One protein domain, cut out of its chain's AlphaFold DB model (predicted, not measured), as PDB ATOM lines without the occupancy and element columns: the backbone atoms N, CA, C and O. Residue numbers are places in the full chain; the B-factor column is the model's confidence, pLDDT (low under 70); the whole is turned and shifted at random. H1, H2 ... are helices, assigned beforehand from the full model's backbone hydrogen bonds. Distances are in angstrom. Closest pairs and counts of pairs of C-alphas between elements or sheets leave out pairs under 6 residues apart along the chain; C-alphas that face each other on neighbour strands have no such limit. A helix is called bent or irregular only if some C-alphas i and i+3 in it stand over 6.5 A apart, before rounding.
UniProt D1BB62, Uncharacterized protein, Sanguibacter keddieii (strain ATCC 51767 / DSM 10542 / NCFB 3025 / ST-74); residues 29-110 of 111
ATOM      1  N   PRO A  29      89.723 102.301  86.737       54.44
ATOM      2  CA  PRO A  29      90.086 101.888  85.377       54.44
ATOM      3  C   PRO A  29      91.176 102.784  84.767       54.44
ATOM      4  O   PRO A  29      92.161 102.283  84.235       54.44
ATOM      5  N   ARG A  30      91.078 104.100  84.989       49.56
ATOM      6  CA  ARG A  30      92.075 105.096  84.569       49.56
ATOM      7  C   ARG A  30      93.457 104.862  85.192       49.56
ATOM      8  O   ARG A  30      94.474 105.081  84.541       49.56
ATOM      9  N   GLN A  31      93.512 104.366  86.430       54.06
ATOM     10  CA  GLN A  31      94.766 103.987  87.087       54.06
ATOM     11  C   GLN A  31      95.384 102.721  86.474       54.06
ATOM     12  O   GLN A  31      96.594 102.673  86.285       54.06
ATOM     13  N   GLN A  32      94.573 101.727  86.099       60.22
ATOM     14  CA  GLN A  32      95.064 100.512  85.434       60.22
ATOM     15  C   GLN A  32      95.613 100.813  84.034       60.22
ATOM     16  O   GLN A  32      96.657 100.283  83.652       60.22
ATOM     17  N   SER A  33      94.954 101.706  83.293       52.66
ATOM     18  CA  SER A  33      95.453 102.210  82.011       52.66
ATOM     19  C   SER A  33      96.775 102.957  82.191       52.66
ATOM     20  O   SER A  33      97.730 102.698  81.460       52.66
ATOM     21  N   ALA A  34      96.876 103.818  83.210       52.94
ATOM     22  CA  ALA A  34      98.107 104.536  83.534       52.94
ATOM     23  C   ALA A  34      99.270 103.599  83.910       52.94
ATOM     24  O   ALA A  34     100.383 103.811  83.434       52.94
ATOM     25  N   ASP A  35      99.024 102.542  84.688       58.78
ATOM     26  CA  ASP A  35     100.051 101.559  85.064       58.78
ATOM     27  C   ASP A  35     100.491 100.692  83.852       58.78
ATOM     28  O   ASP A  35     101.665 100.333  83.724       58.78
ATOM     29  N   ARG A  36      99.587 100.387  82.902       57.75
ATOM     30  CA  ARG A  36      99.951  99.737  81.620       57.75
ATOM     31  C   ARG A  36     100.805 100.654  80.745       57.75
ATOM     32  O   ARG A  36     101.788 100.195  80.163       57.75
ATOM     33  N   ILE A  37     100.451 101.939  80.678       53.38
ATOM     34  CA  ILE A  37     101.238 102.962  79.980       53.38
ATOM     35  C   ILE A  37     102.627 103.087  80.634       53.38
ATOM     36  O   ILE A  37     103.623 103.095  79.914       53.38
ATOM     37  N   GLU A  38     102.716 103.098  81.974       53.84
ATOM     38  CA  GLU A  38     103.974 103.106  82.745       53.84
ATOM     39  C   GLU A  38     104.889 101.949  82.321       53.84
ATOM     40  O   GLU A  38     106.039 102.184  81.951       53.84
ATOM     41  N   LEU A  39     104.375 100.715  82.299       54.72
ATOM     42  CA  LEU A  39     105.156  99.520  81.964       54.72
ATOM     43  C   LEU A  39     105.715  99.554  80.533       54.72
ATOM     44  O   LEU A  39     106.868  99.187  80.296       54.72
ATOM     45  N   VAL A  40     104.902 100.011  79.581       51.88
ATOM     46  CA  VAL A  40     105.276 100.078  78.164       51.88
ATOM     47  C   VAL A  40     106.293 101.196  77.924       51.88
ATOM     48  O   VAL A  40     107.330 100.959  77.302       51.88
ATOM     49  N   VAL A  41     106.056 102.390  78.477       51.56
ATOM     50  CA  VAL A  41     106.952 103.550  78.324       51.56
ATOM     51  C   VAL A  41     108.304 103.312  79.007       51.56
ATOM     52  O   VAL A  41     109.332 103.694  78.452       51.56
ATOM     53  N   TYR A  42     108.343 102.628  80.158       45.72
ATOM     54  CA  TYR A  42     109.602 102.281  80.836       45.72
ATOM     55  C   TYR A  42     110.467 101.269  80.072       45.72
ATOM     56  O   TYR A  42     111.677 101.209  80.301       45.72
ATOM     57  N   SER A  43     109.871 100.462  79.192       45.88
ATOM     58  CA  SER A  43     110.580  99.395  78.477       45.88
ATOM     59  C   SER A  43     111.272  99.856  77.186       45.88
ATOM     60  O   SER A  43     112.256  99.239  76.777       45.88
ATOM     61  N   GLU A  44     110.832 100.965  76.579       44.97
ATOM     62  CA  GLU A  44     111.368 101.468  75.308       44.97
ATOM     63  C   GLU A  44     111.987 102.866  75.479       44.97
ATOM     64  O   GLU A  44     111.334 103.901  75.373       44.97
ATOM     65  N   SER A  45     113.296 102.897  75.743       45.62
ATOM     66  CA  SER A  45     114.095 104.079  76.109       45.62
ATOM     67  C   SER A  45     114.316 105.124  74.999       45.62
ATOM     68  O   SER A  45     115.226 105.945  75.098       45.62
ATOM     69  N   THR A  46     113.533 105.114  73.927       46.97
ATOM     70  CA  THR A  46     113.677 106.051  72.807       46.97
ATOM     71  C   THR A  46     112.334 106.180  72.115       46.97
ATOM     72  O   THR A  46     111.950 105.300  71.361       46.97
ATOM     73  N   TRP A  47     111.644 107.291  72.371       50.94
ATOM     74  CA  TRP A  47     110.432 107.713  71.671       50.94
ATOM     75  C   TRP A  47     109.313 106.660  71.619       50.94
ATOM     76  O   TRP A  47     109.177 105.863  70.696       50.94
ATOM     77  N   SER A  48     108.420 106.750  72.592       59.16
ATOM     78  CA  SER A  48     107.300 105.843  72.844       59.16
ATOM     79  C   SER A  48     106.167 105.875  71.808       59.16
ATOM     80  O   SER A  48     105.114 105.291  72.048       59.16
ATOM     81  N   PHE A  49     106.326 106.519  70.645       63.69
ATOM     82  CA  PHE A  49     105.241 106.622  69.662       63.69
ATOM     83  C   PHE A  49     104.731 105.251  69.164       63.69
ATOM     84  O   PHE A  49     103.516 105.058  69.130       63.69
ATOM     85  N   PRO A  50     105.579 104.247  68.848       65.38
ATOM     86  CA  PRO A  50     105.109 102.893  68.530       65.38
ATOM     87  C   PRO A  50     104.340 102.230  69.679       65.38
ATOM     88  O   PRO A  50     103.283 101.647  69.447       65.38
ATOM     89  N   ALA A  51     104.837 102.389  70.902       60.84
ATOM     90  CA  ALA A  51     104.222 101.913  72.134       60.84
ATOM     91  C   ALA A  51     102.823 102.518  72.364       60.84
ATOM     92  O   ALA A  51     101.861 101.799  72.630       60.84
ATOM     93  N   PHE A  52     102.672 103.829  72.175       68.69
ATOM     94  CA  PHE A  52     101.381 104.509  72.284       68.69
ATOM     95  C   PHE A  52     100.384 104.061  71.210       68.69
ATOM     96  O   PHE A  52      99.202 103.889  71.506       68.69
ATOM     97  N   ARG A  53     100.846 103.785  69.983       72.00
ATOM     98  CA  ARG A  53      99.985 103.208  68.937       72.00
ATOM     99  C   ARG A  53      99.456 101.828  69.320       72.00
ATOM    100  O   ARG A  53      98.289 101.547  69.060       72.00
ATOM    101  N   ALA A  54     100.294 100.989  69.930       66.50
ATOM    102  CA  ALA A  54      99.875  99.676  70.411       66.50
ATOM    103  C   ALA A  54      98.804  99.803  71.504       66.50
ATOM    104  O   ALA A  54      97.773  99.146  71.418       66.50
ATOM    105  N   LEU A  55      98.976 100.722  72.457       66.50
ATOM    106  CA  LEU A  55      98.009 100.942  73.538       66.50
ATOM    107  C   LEU A  55      96.647 101.439  73.038       66.50
ATOM    108  O   LEU A  55      95.619 100.962  73.506       66.50
ATOM    109  N   VAL A  56      96.619 102.337  72.049       74.75
ATOM    110  CA  VAL A  56      95.361 102.772  71.412       74.75
ATOM    111  C   VAL A  56      94.662 101.619  70.682       74.75
ATOM    112  O   VAL A  56      93.433 101.526  70.717       74.75
ATOM    113  N   ALA A  57      95.426 100.735  70.033       73.62
ATOM    114  CA  ALA A  57      94.890  99.566  69.335       73.62
ATOM    115  C   ALA A  57      94.412  98.459  70.295       73.62
ATOM    116  O   ALA A  57      93.466  97.741  69.979       73.62
ATOM    117  N   GLU A  58      95.053  98.326  71.457       73.94
ATOM    118  CA  GLU A  58      94.724  97.352  72.505       73.94
ATOM    119  C   GLU A  58      93.671  97.849  73.505       73.94
ATOM    120  O   GLU A  58      93.256  97.079  74.377       73.94
ATOM    121  N   ALA A  59      93.249  99.114  73.406       72.31
ATOM    122  CA  ALA A  59      92.214  99.677  74.260       72.31
ATOM    123  C   ALA A  59      90.919  98.858  74.136       72.31
ATOM    124  O   ALA A  59      90.375  98.659  73.046       72.31
ATOM    125  N   SER A  60      90.433  98.375  75.275       76.94
ATOM    126  CA  SER A  60      89.283  97.476  75.381       76.94
ATOM    127  C   SER A  60      87.939  98.202  75.300       76.94
ATOM    128  O   SER A  60      86.908  97.567  75.061       76.94
ATOM    129  N   SER A  61      87.940  99.527  75.466       78.62
ATOM    130  CA  SER A  61      86.757 100.381  75.380       78.62
ATOM    131  C   SER A  61      87.080 101.750  74.757       78.62
ATOM    132  O   SER A  61      88.239 102.175  74.765       78.62
ATOM    133  N   PRO A  62      86.065 102.473  74.242       79.69
ATOM    134  CA  PRO A  62      86.229 103.863  73.805       79.69
ATOM    135  C   PRO A  62      86.743 104.788  74.919       79.69
ATOM    136  O   PRO A  62      87.575 105.651  74.672       79.69
ATOM    137  N   GLU A  63      86.311 104.561  76.163       75.56
ATOM    138  CA  GLU A  63      86.751 105.328  77.336       75.56
ATOM    139  C   GLU A  63      88.244 105.112  77.639       75.56
ATOM    140  O   GLU A  63      88.981 106.074  77.835       75.56
ATOM    141  N   GLU A  64      88.730 103.864  77.578       72.31
ATOM    142  CA  GLU A  64      90.165 103.568  77.722       72.31
ATOM    143  C   GLU A  64      90.975 104.209  76.589       72.31
ATOM    144  O   GLU A  64      92.070 104.724  76.818       72.31
ATOM    145  N   ARG A  65      90.434 104.227  75.367       79.31
ATOM    146  CA  ARG A  65      91.086 104.871  74.224       79.31
ATOM    147  C   ARG A  65      91.197 106.385  74.407       79.31
ATOM    148  O   ARG A  65      92.264 106.933  74.130       79.31
ATOM    149  N   LEU A  66      90.138 107.041  74.888       76.00
ATOM    150  CA  LEU A  66      90.147 108.463  75.247       76.00
ATOM    151  C   LEU A  66      91.231 108.753  76.289       76.00
ATOM    152  O   LEU A  66      92.073 109.615  76.050       76.00
ATOM    153  N   ASP A  67      91.276 107.979  77.378       73.31
ATOM    154  CA  ASP A  67      92.287 108.130  78.430       73.31
ATOM    155  C   ASP A  67      93.719 107.969  77.880       73.31
ATOM    156  O   ASP A  67      94.600 108.781  78.173       73.31
ATOM    157  N   VAL A  68      93.973 106.946  77.052       72.12
ATOM    158  CA  VAL A  68      95.298 106.704  76.446       72.12
ATOM    159  C   VAL A  68      95.710 107.859  75.529       72.12
ATOM    160  O   VAL A  68      96.870 108.277  75.548       72.12
ATOM    161  N   VAL A  69      94.780 108.379  74.723       80.19
ATOM    162  CA  VAL A  69      95.044 109.477  73.785       80.19
ATOM    163  C   VAL A  69      95.254 110.803  74.513       80.19
ATOM    164  O   VAL A  69      96.191 111.524  74.169       80.19
ATOM    165  N   GLU A  70      94.443 111.109  75.530       77.25
ATOM    166  CA  GLU A  70      94.610 112.288  76.390       77.25
ATOM    167  C   GLU A  70      96.010 112.293  77.016       77.25
ATOM    168  O   GLU A  70      96.751 113.272  76.904       77.25
ATOM    169  N   VAL A  71      96.411 111.157  77.595       72.62
ATOM    170  CA  VAL A  71      97.743 110.959  78.172       72.62
ATOM    171  C   VAL A  71      98.820 111.160  77.105       72.62
ATOM    172  O   VAL A  71      99.720 111.976  77.290       72.62
ATOM    173  N   PHE A  72      98.731 110.477  75.962       75.31
ATOM    174  CA  PHE A  72      99.724 110.625  74.899       75.31
ATOM    175  C   PHE A  72      99.896 112.085  74.453       75.31
ATOM    176  O   PHE A  72     101.026 112.539  74.290       75.31
ATOM    177  N   PHE A  73      98.797 112.828  74.310       75.62
ATOM    178  CA  PHE A  73      98.814 114.238  73.931       75.62
ATOM    179  C   PHE A  73      99.536 115.117  74.966       75.62
ATOM    180  O   PHE A  73     100.344 115.969  74.591       75.62
ATOM    181  N   GLU A  74      99.269 114.913  76.263       71.25
ATOM    182  CA  GLU A  74      99.920 115.659  77.352       71.25
ATOM    183  C   GLU A  74     101.429 115.370  77.441       71.25
ATOM    184  O   GLU A  74     102.208 116.262  77.783       71.25
ATOM    185  N   PHE A  75     101.854 114.140  77.134       66.19
ATOM    186  CA  PHE A  75     103.255 113.716  77.242       66.19
ATOM    187  C   PHE A  75     104.063 113.876  75.959       66.19
ATOM    188  O   PHE A  75     105.290 113.760  76.011       66.19
ATOM    189  N   LEU A  76     103.421 114.112  74.813       69.44
ATOM    190  CA  LEU A  76     104.139 114.278  73.561       69.44
ATOM    191  C   LEU A  76     104.973 115.567  73.626       69.44
ATOM    192  O   LEU A  76     104.416 116.661  73.740       69.44
ATOM    193  N   PRO A  77     106.311 115.492  73.512       67.50
ATOM    194  CA  PRO A  77     107.119 116.685  73.339       67.50
ATOM    195  C   PRO A  77     106.826 117.252  71.949       67.50
ATOM    196  O   PRO A  77     107.441 116.847  70.968       67.50
ATOM    197  N   TRP A  78     105.876 118.183  71.852       74.31
ATOM    198  CA  TRP A  78     105.398 118.745  70.581       74.31
ATOM    199  C   TRP A  78     106.503 119.361  69.721       74.31
ATOM    200  O   TRP A  78     106.399 119.372  68.499       74.31
ATOM    201  N   SER A  79     107.601 119.801  70.337       68.81
ATOM    202  CA  SER A  79     108.816 120.235  69.640       68.81
ATOM    203  C   SER A  79     109.516 119.123  68.843       68.81
ATOM    204  O   SER A  79     110.346 119.424  67.991       68.81
ATOM    205  N   LEU A  80     109.228 117.853  69.141       66.56
ATOM    206  CA  LEU A  80     109.750 116.661  68.466       66.56
ATOM    207  C   LEU A  80     108.744 116.036  67.493       66.56
ATOM    208  O   LEU A  80     109.112 115.100  66.783       66.56
ATOM    209  N   ASP A  81     107.509 116.546  67.411       74.75
ATOM    210  CA  ASP A  81     106.554 116.170  66.358       74.75
ATOM    211  C   ASP A  81     106.914 116.862  65.034       74.75
ATOM    212  O   ASP A  81     106.161 117.654  64.462       74.75
ATOM    213  N   VAL A  82     108.141 116.606  64.581       64.81
ATOM    214  CA  VAL A  82     108.671 117.118  63.322       64.81
ATOM    215  C   VAL A  82     107.816 116.533  62.196       64.81
ATOM    216  O   VAL A  82     107.524 115.339  62.184       64.81
ATOM    217  N   ASP A  83     107.361 117.397  61.291       78.62
ATOM    218  CA  ASP A  83     106.435 117.089  60.190       78.62
ATOM    219  C   ASP A  83     104.982 116.760  60.596       78.62
ATOM    220  O   ASP A  83     104.154 116.469  59.731       78.62
ATOM    221  N   GLY A  84     104.625 116.860  61.884       81.12
ATOM    222  CA  GLY A  84     103.244 116.678  62.351       81.12
ATOM    223  C   GLY A  84     102.736 115.235  62.264       81.12
ATOM    224  O   GLY A  84     101.528 115.006  62.147       81.12
ATOM    225  N   ALA A  85     103.641 114.253  62.273       82.56
ATOM    226  CA  ALA A  85     103.310 112.838  62.144       82.56
ATOM    227  C   ALA A  85     102.400 112.344  63.282       82.56
ATOM    228  O   ALA A  85     101.456 111.587  63.034       82.56
ATOM    229  N   ALA A  86     102.639 112.796  64.514       80.62
ATOM    230  CA  ALA A  86     101.818 112.447  65.665       80.62
ATOM    231  C   ALA A  86     100.439 113.114  65.593       80.62
ATOM    232  O   ALA A  86      99.442 112.418  65.784       80.62
ATOM    233  N   ARG A  87     100.346 114.405  65.224       83.94
ATOM    234  CA  ARG A  87      99.038 115.063  64.982       83.94
ATOM    235  C   ARG A  87      98.243 114.369  63.891       83.94
ATOM    236  O   ARG A  87      97.054 114.109  64.062       83.94
ATOM    237  N   SER A  88      98.885 114.053  62.769       87.94
ATOM    238  CA  SER A  88      98.215 113.383  61.654       87.94
ATOM    239  C   SER A  88      97.694 112.009  62.064       87.94
ATOM    240  O   SER A  88      96.587 111.638  61.677       87.94
ATOM    241  N   TRP A  89      98.469 111.254  62.843       87.62
ATOM    242  CA  TRP A  89      98.030 109.966  63.360       87.62
ATOM    243  C   TRP A  89      96.879 110.112  64.362       87.62
ATOM    244  O   TRP A  89      95.879 109.417  64.219       87.62
ATOM    245  N   LEU A  90      96.970 111.047  65.311       86.50
ATOM    246  CA  LEU A  90      95.915 111.326  66.290       86.50
ATOM    247  C   LEU A  90      94.583 111.655  65.613       86.50
ATOM    248  O   LEU A  90      93.557 111.064  65.940       86.50
ATOM    249  N   ARG A  91      94.603 112.532  64.607       88.00
ATOM    250  CA  ARG A  91      93.411 112.872  63.819       88.00
ATOM    251  C   ARG A  91      92.854 111.674  63.049       88.00
ATOM    252  O   ARG A  91      91.642 111.561  62.907       88.00
ATOM    253  N   ALA A  92      93.718 110.780  62.562       88.56
ATOM    254  CA  ALA A  92      93.281 109.556  61.896       88.56
ATOM    255  C   ALA A  92      92.602 108.590  62.878       88.56
ATOM    256  O   ALA A  92      91.531 108.074  62.566       88.56
ATOM    257  N   VAL A  93      93.171 108.404  64.074       85.50
ATOM    258  CA  VAL A  93      92.554 107.611  65.154       85.50
ATOM    259  C   VAL A  93      91.190 108.184  65.537       85.50
ATOM    260  O   VAL A  93      90.245 107.433  65.728       85.50
ATOM    261  N   ALA A  94      91.065 109.508  65.579       86.81
ATOM    262  CA  ALA A  94      89.832 110.190  65.954       86.81
ATOM    263  C   ALA A  94      88.726 110.163  64.894       86.81
ATOM    264  O   ALA A  94      87.585 110.485  65.208       86.81
ATOM    265  N   SER A  95      89.052 109.838  63.638       85.88
ATOM    266  CA  SER A  95      88.201 110.159  62.483       85.88
ATOM    267  C   SER A  95      86.795 109.547  62.519       85.88
ATOM    268  O   SER A  95      85.873 110.118  61.936       85.88
ATOM    269  N   GLU A  96      86.619 108.430  63.226       83.31
ATOM    270  CA  GLU A  96      85.332 107.741  63.400       83.31
ATOM    271  C   GLU A  96      84.766 107.876  64.830       83.31
ATOM    272  O   GLU A  96      83.695 107.347  65.124       83.31
ATOM    273  N   GLU A  97      85.451 108.609  65.716       85.81
ATOM    274  CA  GLU A  97      85.119 108.775  67.136       85.81
ATOM    275  C   GLU A  97      84.903 110.269  67.455       85.81
ATOM    276  O   GLU A  97      85.870 110.997  67.706       85.81
ATOM    277  N   PRO A  98      83.643 110.757  67.453       86.31
ATOM    278  CA  PRO A  98      83.335 112.177  67.649       86.31
ATOM    279  C   PRO A  98      83.908 112.750  68.948       86.31
ATOM    280  O   PRO A  98      84.523 113.812  68.935       86.31
ATOM    281  N   GLU A  99      83.786 112.007  70.048       80.06
ATOM    282  CA  GLU A  99      84.295 112.397  71.370       80.06
ATOM    283  C   GLU A  99      85.826 112.545  71.366       80.06
ATOM    284  O   GLU A  99      86.375 113.499  71.917       80.06
ATOM    285  N   LEU A 100      86.527 111.639  70.677       81.19
ATOM    286  CA  LEU A 100      87.985 111.675  70.554       81.19
ATOM    287  C   LEU A 100      88.436 112.840  69.659       81.19
ATOM    288  O   LEU A 100      89.451 113.480  69.928       81.19
ATOM    289  N   THR A 101      87.653 113.145  68.620       87.50
ATOM    290  CA  THR A 101      87.872 114.303  67.743       87.50
ATOM    291  C   THR A 101      87.738 115.615  68.512       87.50
ATOM    292  O   THR A 101      88.628 116.462  68.416       87.50
ATOM    293  N   GLU A 102      86.665 115.778  69.288       83.50
ATOM    294  CA  GLU A 102      86.442 116.964  70.125       83.50
ATOM    295  C   GLU A 102      87.564 117.137  71.154       83.50
ATOM    296  O   GLU A 102      88.103 118.234  71.312       83.50
ATOM    297  N   MET A 103      87.979 116.044  71.799       82.75
ATOM    298  CA  MET A 103      89.084 116.058  72.755       82.75
ATOM    299  C   MET A 103      90.401 116.500  72.104       82.75
ATOM    300  O   MET A 103      91.073 117.385  72.628       82.75
ATOM    301  N   ILE A 104      90.775 115.926  70.955       84.06
ATOM    302  CA  ILE A 104      92.016 116.300  70.258       84.06
ATOM    303  C   ILE A 104      91.984 117.768  69.829       84.06
ATOM    304  O   ILE A 104      92.985 118.458  70.001       84.06
ATOM    305  N   GLN A 105      90.851 118.271  69.327       83.62
ATOM    306  CA  GLN A 105      90.712 119.691  68.986       83.62
ATOM    307  C   GLN A 105      90.920 120.588  70.214       83.62
ATOM    308  O   GLN A 105      91.740 121.503  70.167       83.62
ATOM    309  N   ALA A 106      90.252 120.286  71.331       77.50
ATOM    310  CA  ALA A 106      90.387 121.049  72.572       77.50
ATOM    311  C   ALA A 106      91.818 121.024  73.138       77.50
ATOM    312  O   ALA A 106      92.264 121.977  73.778       77.50
ATOM    313  N   LEU A 107      92.545 119.928  72.926       75.44
ATOM    314  CA  LEU A 107      93.933 119.794  73.341       75.44
ATOM    315  C   LEU A 107      94.895 120.548  72.402       75.44
ATOM    316  O   LEU A 107      95.818 121.199  72.890       75.44
ATOM    317  N   GLU A 108      94.662 120.534  71.085       82.25
ATOM    318  CA  GLU A 108      95.448 121.296  70.099       82.25
ATOM    319  C   GLU A 108      95.346 122.813  70.303       82.25
ATOM    320  O   GLU A 108      96.336 123.512  70.106       82.25
ATOM    321  N   GLU A 109      94.199 123.327  70.752       77.44
ATOM    322  CA  GLU A 109      94.011 124.752  71.078       77.44
ATOM    323  C   GLU A 109      94.861 125.239  72.267       77.44
ATOM    324  O   GLU A 109      94.995 126.445  72.485       77.44
ATOM    325  N   ARG A 110      95.428 124.317  73.056       70.81
ATOM    326  CA  ARG A 110      96.224 124.615  74.261       70.81
ATOM    327  C   ARG A 110      97.734 124.637  74.009       70.81
ATOM    328  O   ARG A 110      98.477 124.925  74.951       70.81
TER     329      ARG A 110
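What this domain is: This is residues 29 to 110 of the 111 residues of an uncharacterized protein of Sanguibacter keddieii (strain ATCC 51767 / DSM 10542 / NCFB 3025 / ST-74) (UniProt D1BB62). Five helices zigzag back and forth in two layers, H1, H3 and H5 in one row and H2 and H4 in the other. H3 is the middle of the longer row, with H2 and H5 side by side with it, while H1, at the far end of the row from H5, is turned at a steep tilt to H3. The printed part has 82 residues with five named helices, H1 to H5 in chain order, and no named strand; its class is all helix. It is compact, with a radius of gyration of the C-alphas of 12.1 A, and its rounded outline spans 29 by 29 by 20 A.

How they stand to each other: The printed part begins with H1, residues 29 to 43, which a tight link joins to H2, residues 49 to 58. H1 and H2 form a helical hairpin and run opposite ways at a steep tilt of 37 degrees, only just past shallow. They touch, H1 with residues 37 to 41 alone, and their closest C-alphas are those of Val 40 and Ala 51, 6.4 A apart. A tight link leads on to H3, residues 62 to 75, the hub, which touches three other helices. H2 and H3 are a helical hairpin too: they touch at a shallow tilt of 13 degrees, opposite ways, the closest C-alphas being those of Val 56 and Arg 65, 5.5 A apart. H3 touches H1 with residues 64 to 68 alone; the two run the same way at a steep tilt of 48 degrees, and their closest C-alphas, of Arg 30 and Asp 67, are 6.9 A apart. A short link leads to H4, residues 82 to 94. H4 is close to H3 but not clearly touching, with the closest C-alphas, of Val 69 and Leu 90, 7.8 A apart. It is also close to H2 but not clearly touching, with the closest C-alphas, of Phe 49 and Ala 86, 7.9 A apart. After a tight link comes H5, residues 98 to 108, in a helical hairpin with H4 at a shallow tilt of 26 degrees, opposite ways. H4 touches H5 with residues 90 to 94 alone, and the closest C-alphas, of Ala 94 and Thr 101, are 4.9 A apart. H5 touches H3, running the same way at a shallow tilt of 10 degrees, with the C-alphas of Leu 66 and Leu 100 closest at 6.1 A. H3, H4 and H5 form an up and down bundle, each helix running against the one before it. H1 is apart from H4 and H5, and H2 is apart from H5. Every O i to N i+4 pair is within hydrogen-bond range in H1, H2, H3 and H5, and 7 of 9 are in H4.

Where its parts are: H1, residues 29 to 43, starts at C-alpha 29 (90.086, 101.888, 85.377) and is 21.8 A from first to last C-alpha. H2, residues 49 to 58, measures 14.3 A, and H3, residues 62 to 75, measures 20.0 A, starting at C-alpha 62 (86.229, 103.863, 73.805). H4, residues 82 to 94, measures 20.2 A and is irregular: C-alphas 83 and 86 are 8.5 A apart. H5, residues 98 to 108, measures 15.4 A and ends at C-alpha 108 (95.448, 121.296, 70.099).

The domain as a whole: The two C-alphas farthest apart are those of Pro 29 and Asp 83, 33.7 A. The printed part has no cut, and no link is long. Its mean pLDDT is 70.9; residues 29 to 52, 54 to 55, 75 to 77, 79 to 80 and 82 are under 70, and the mean over H1 is 53.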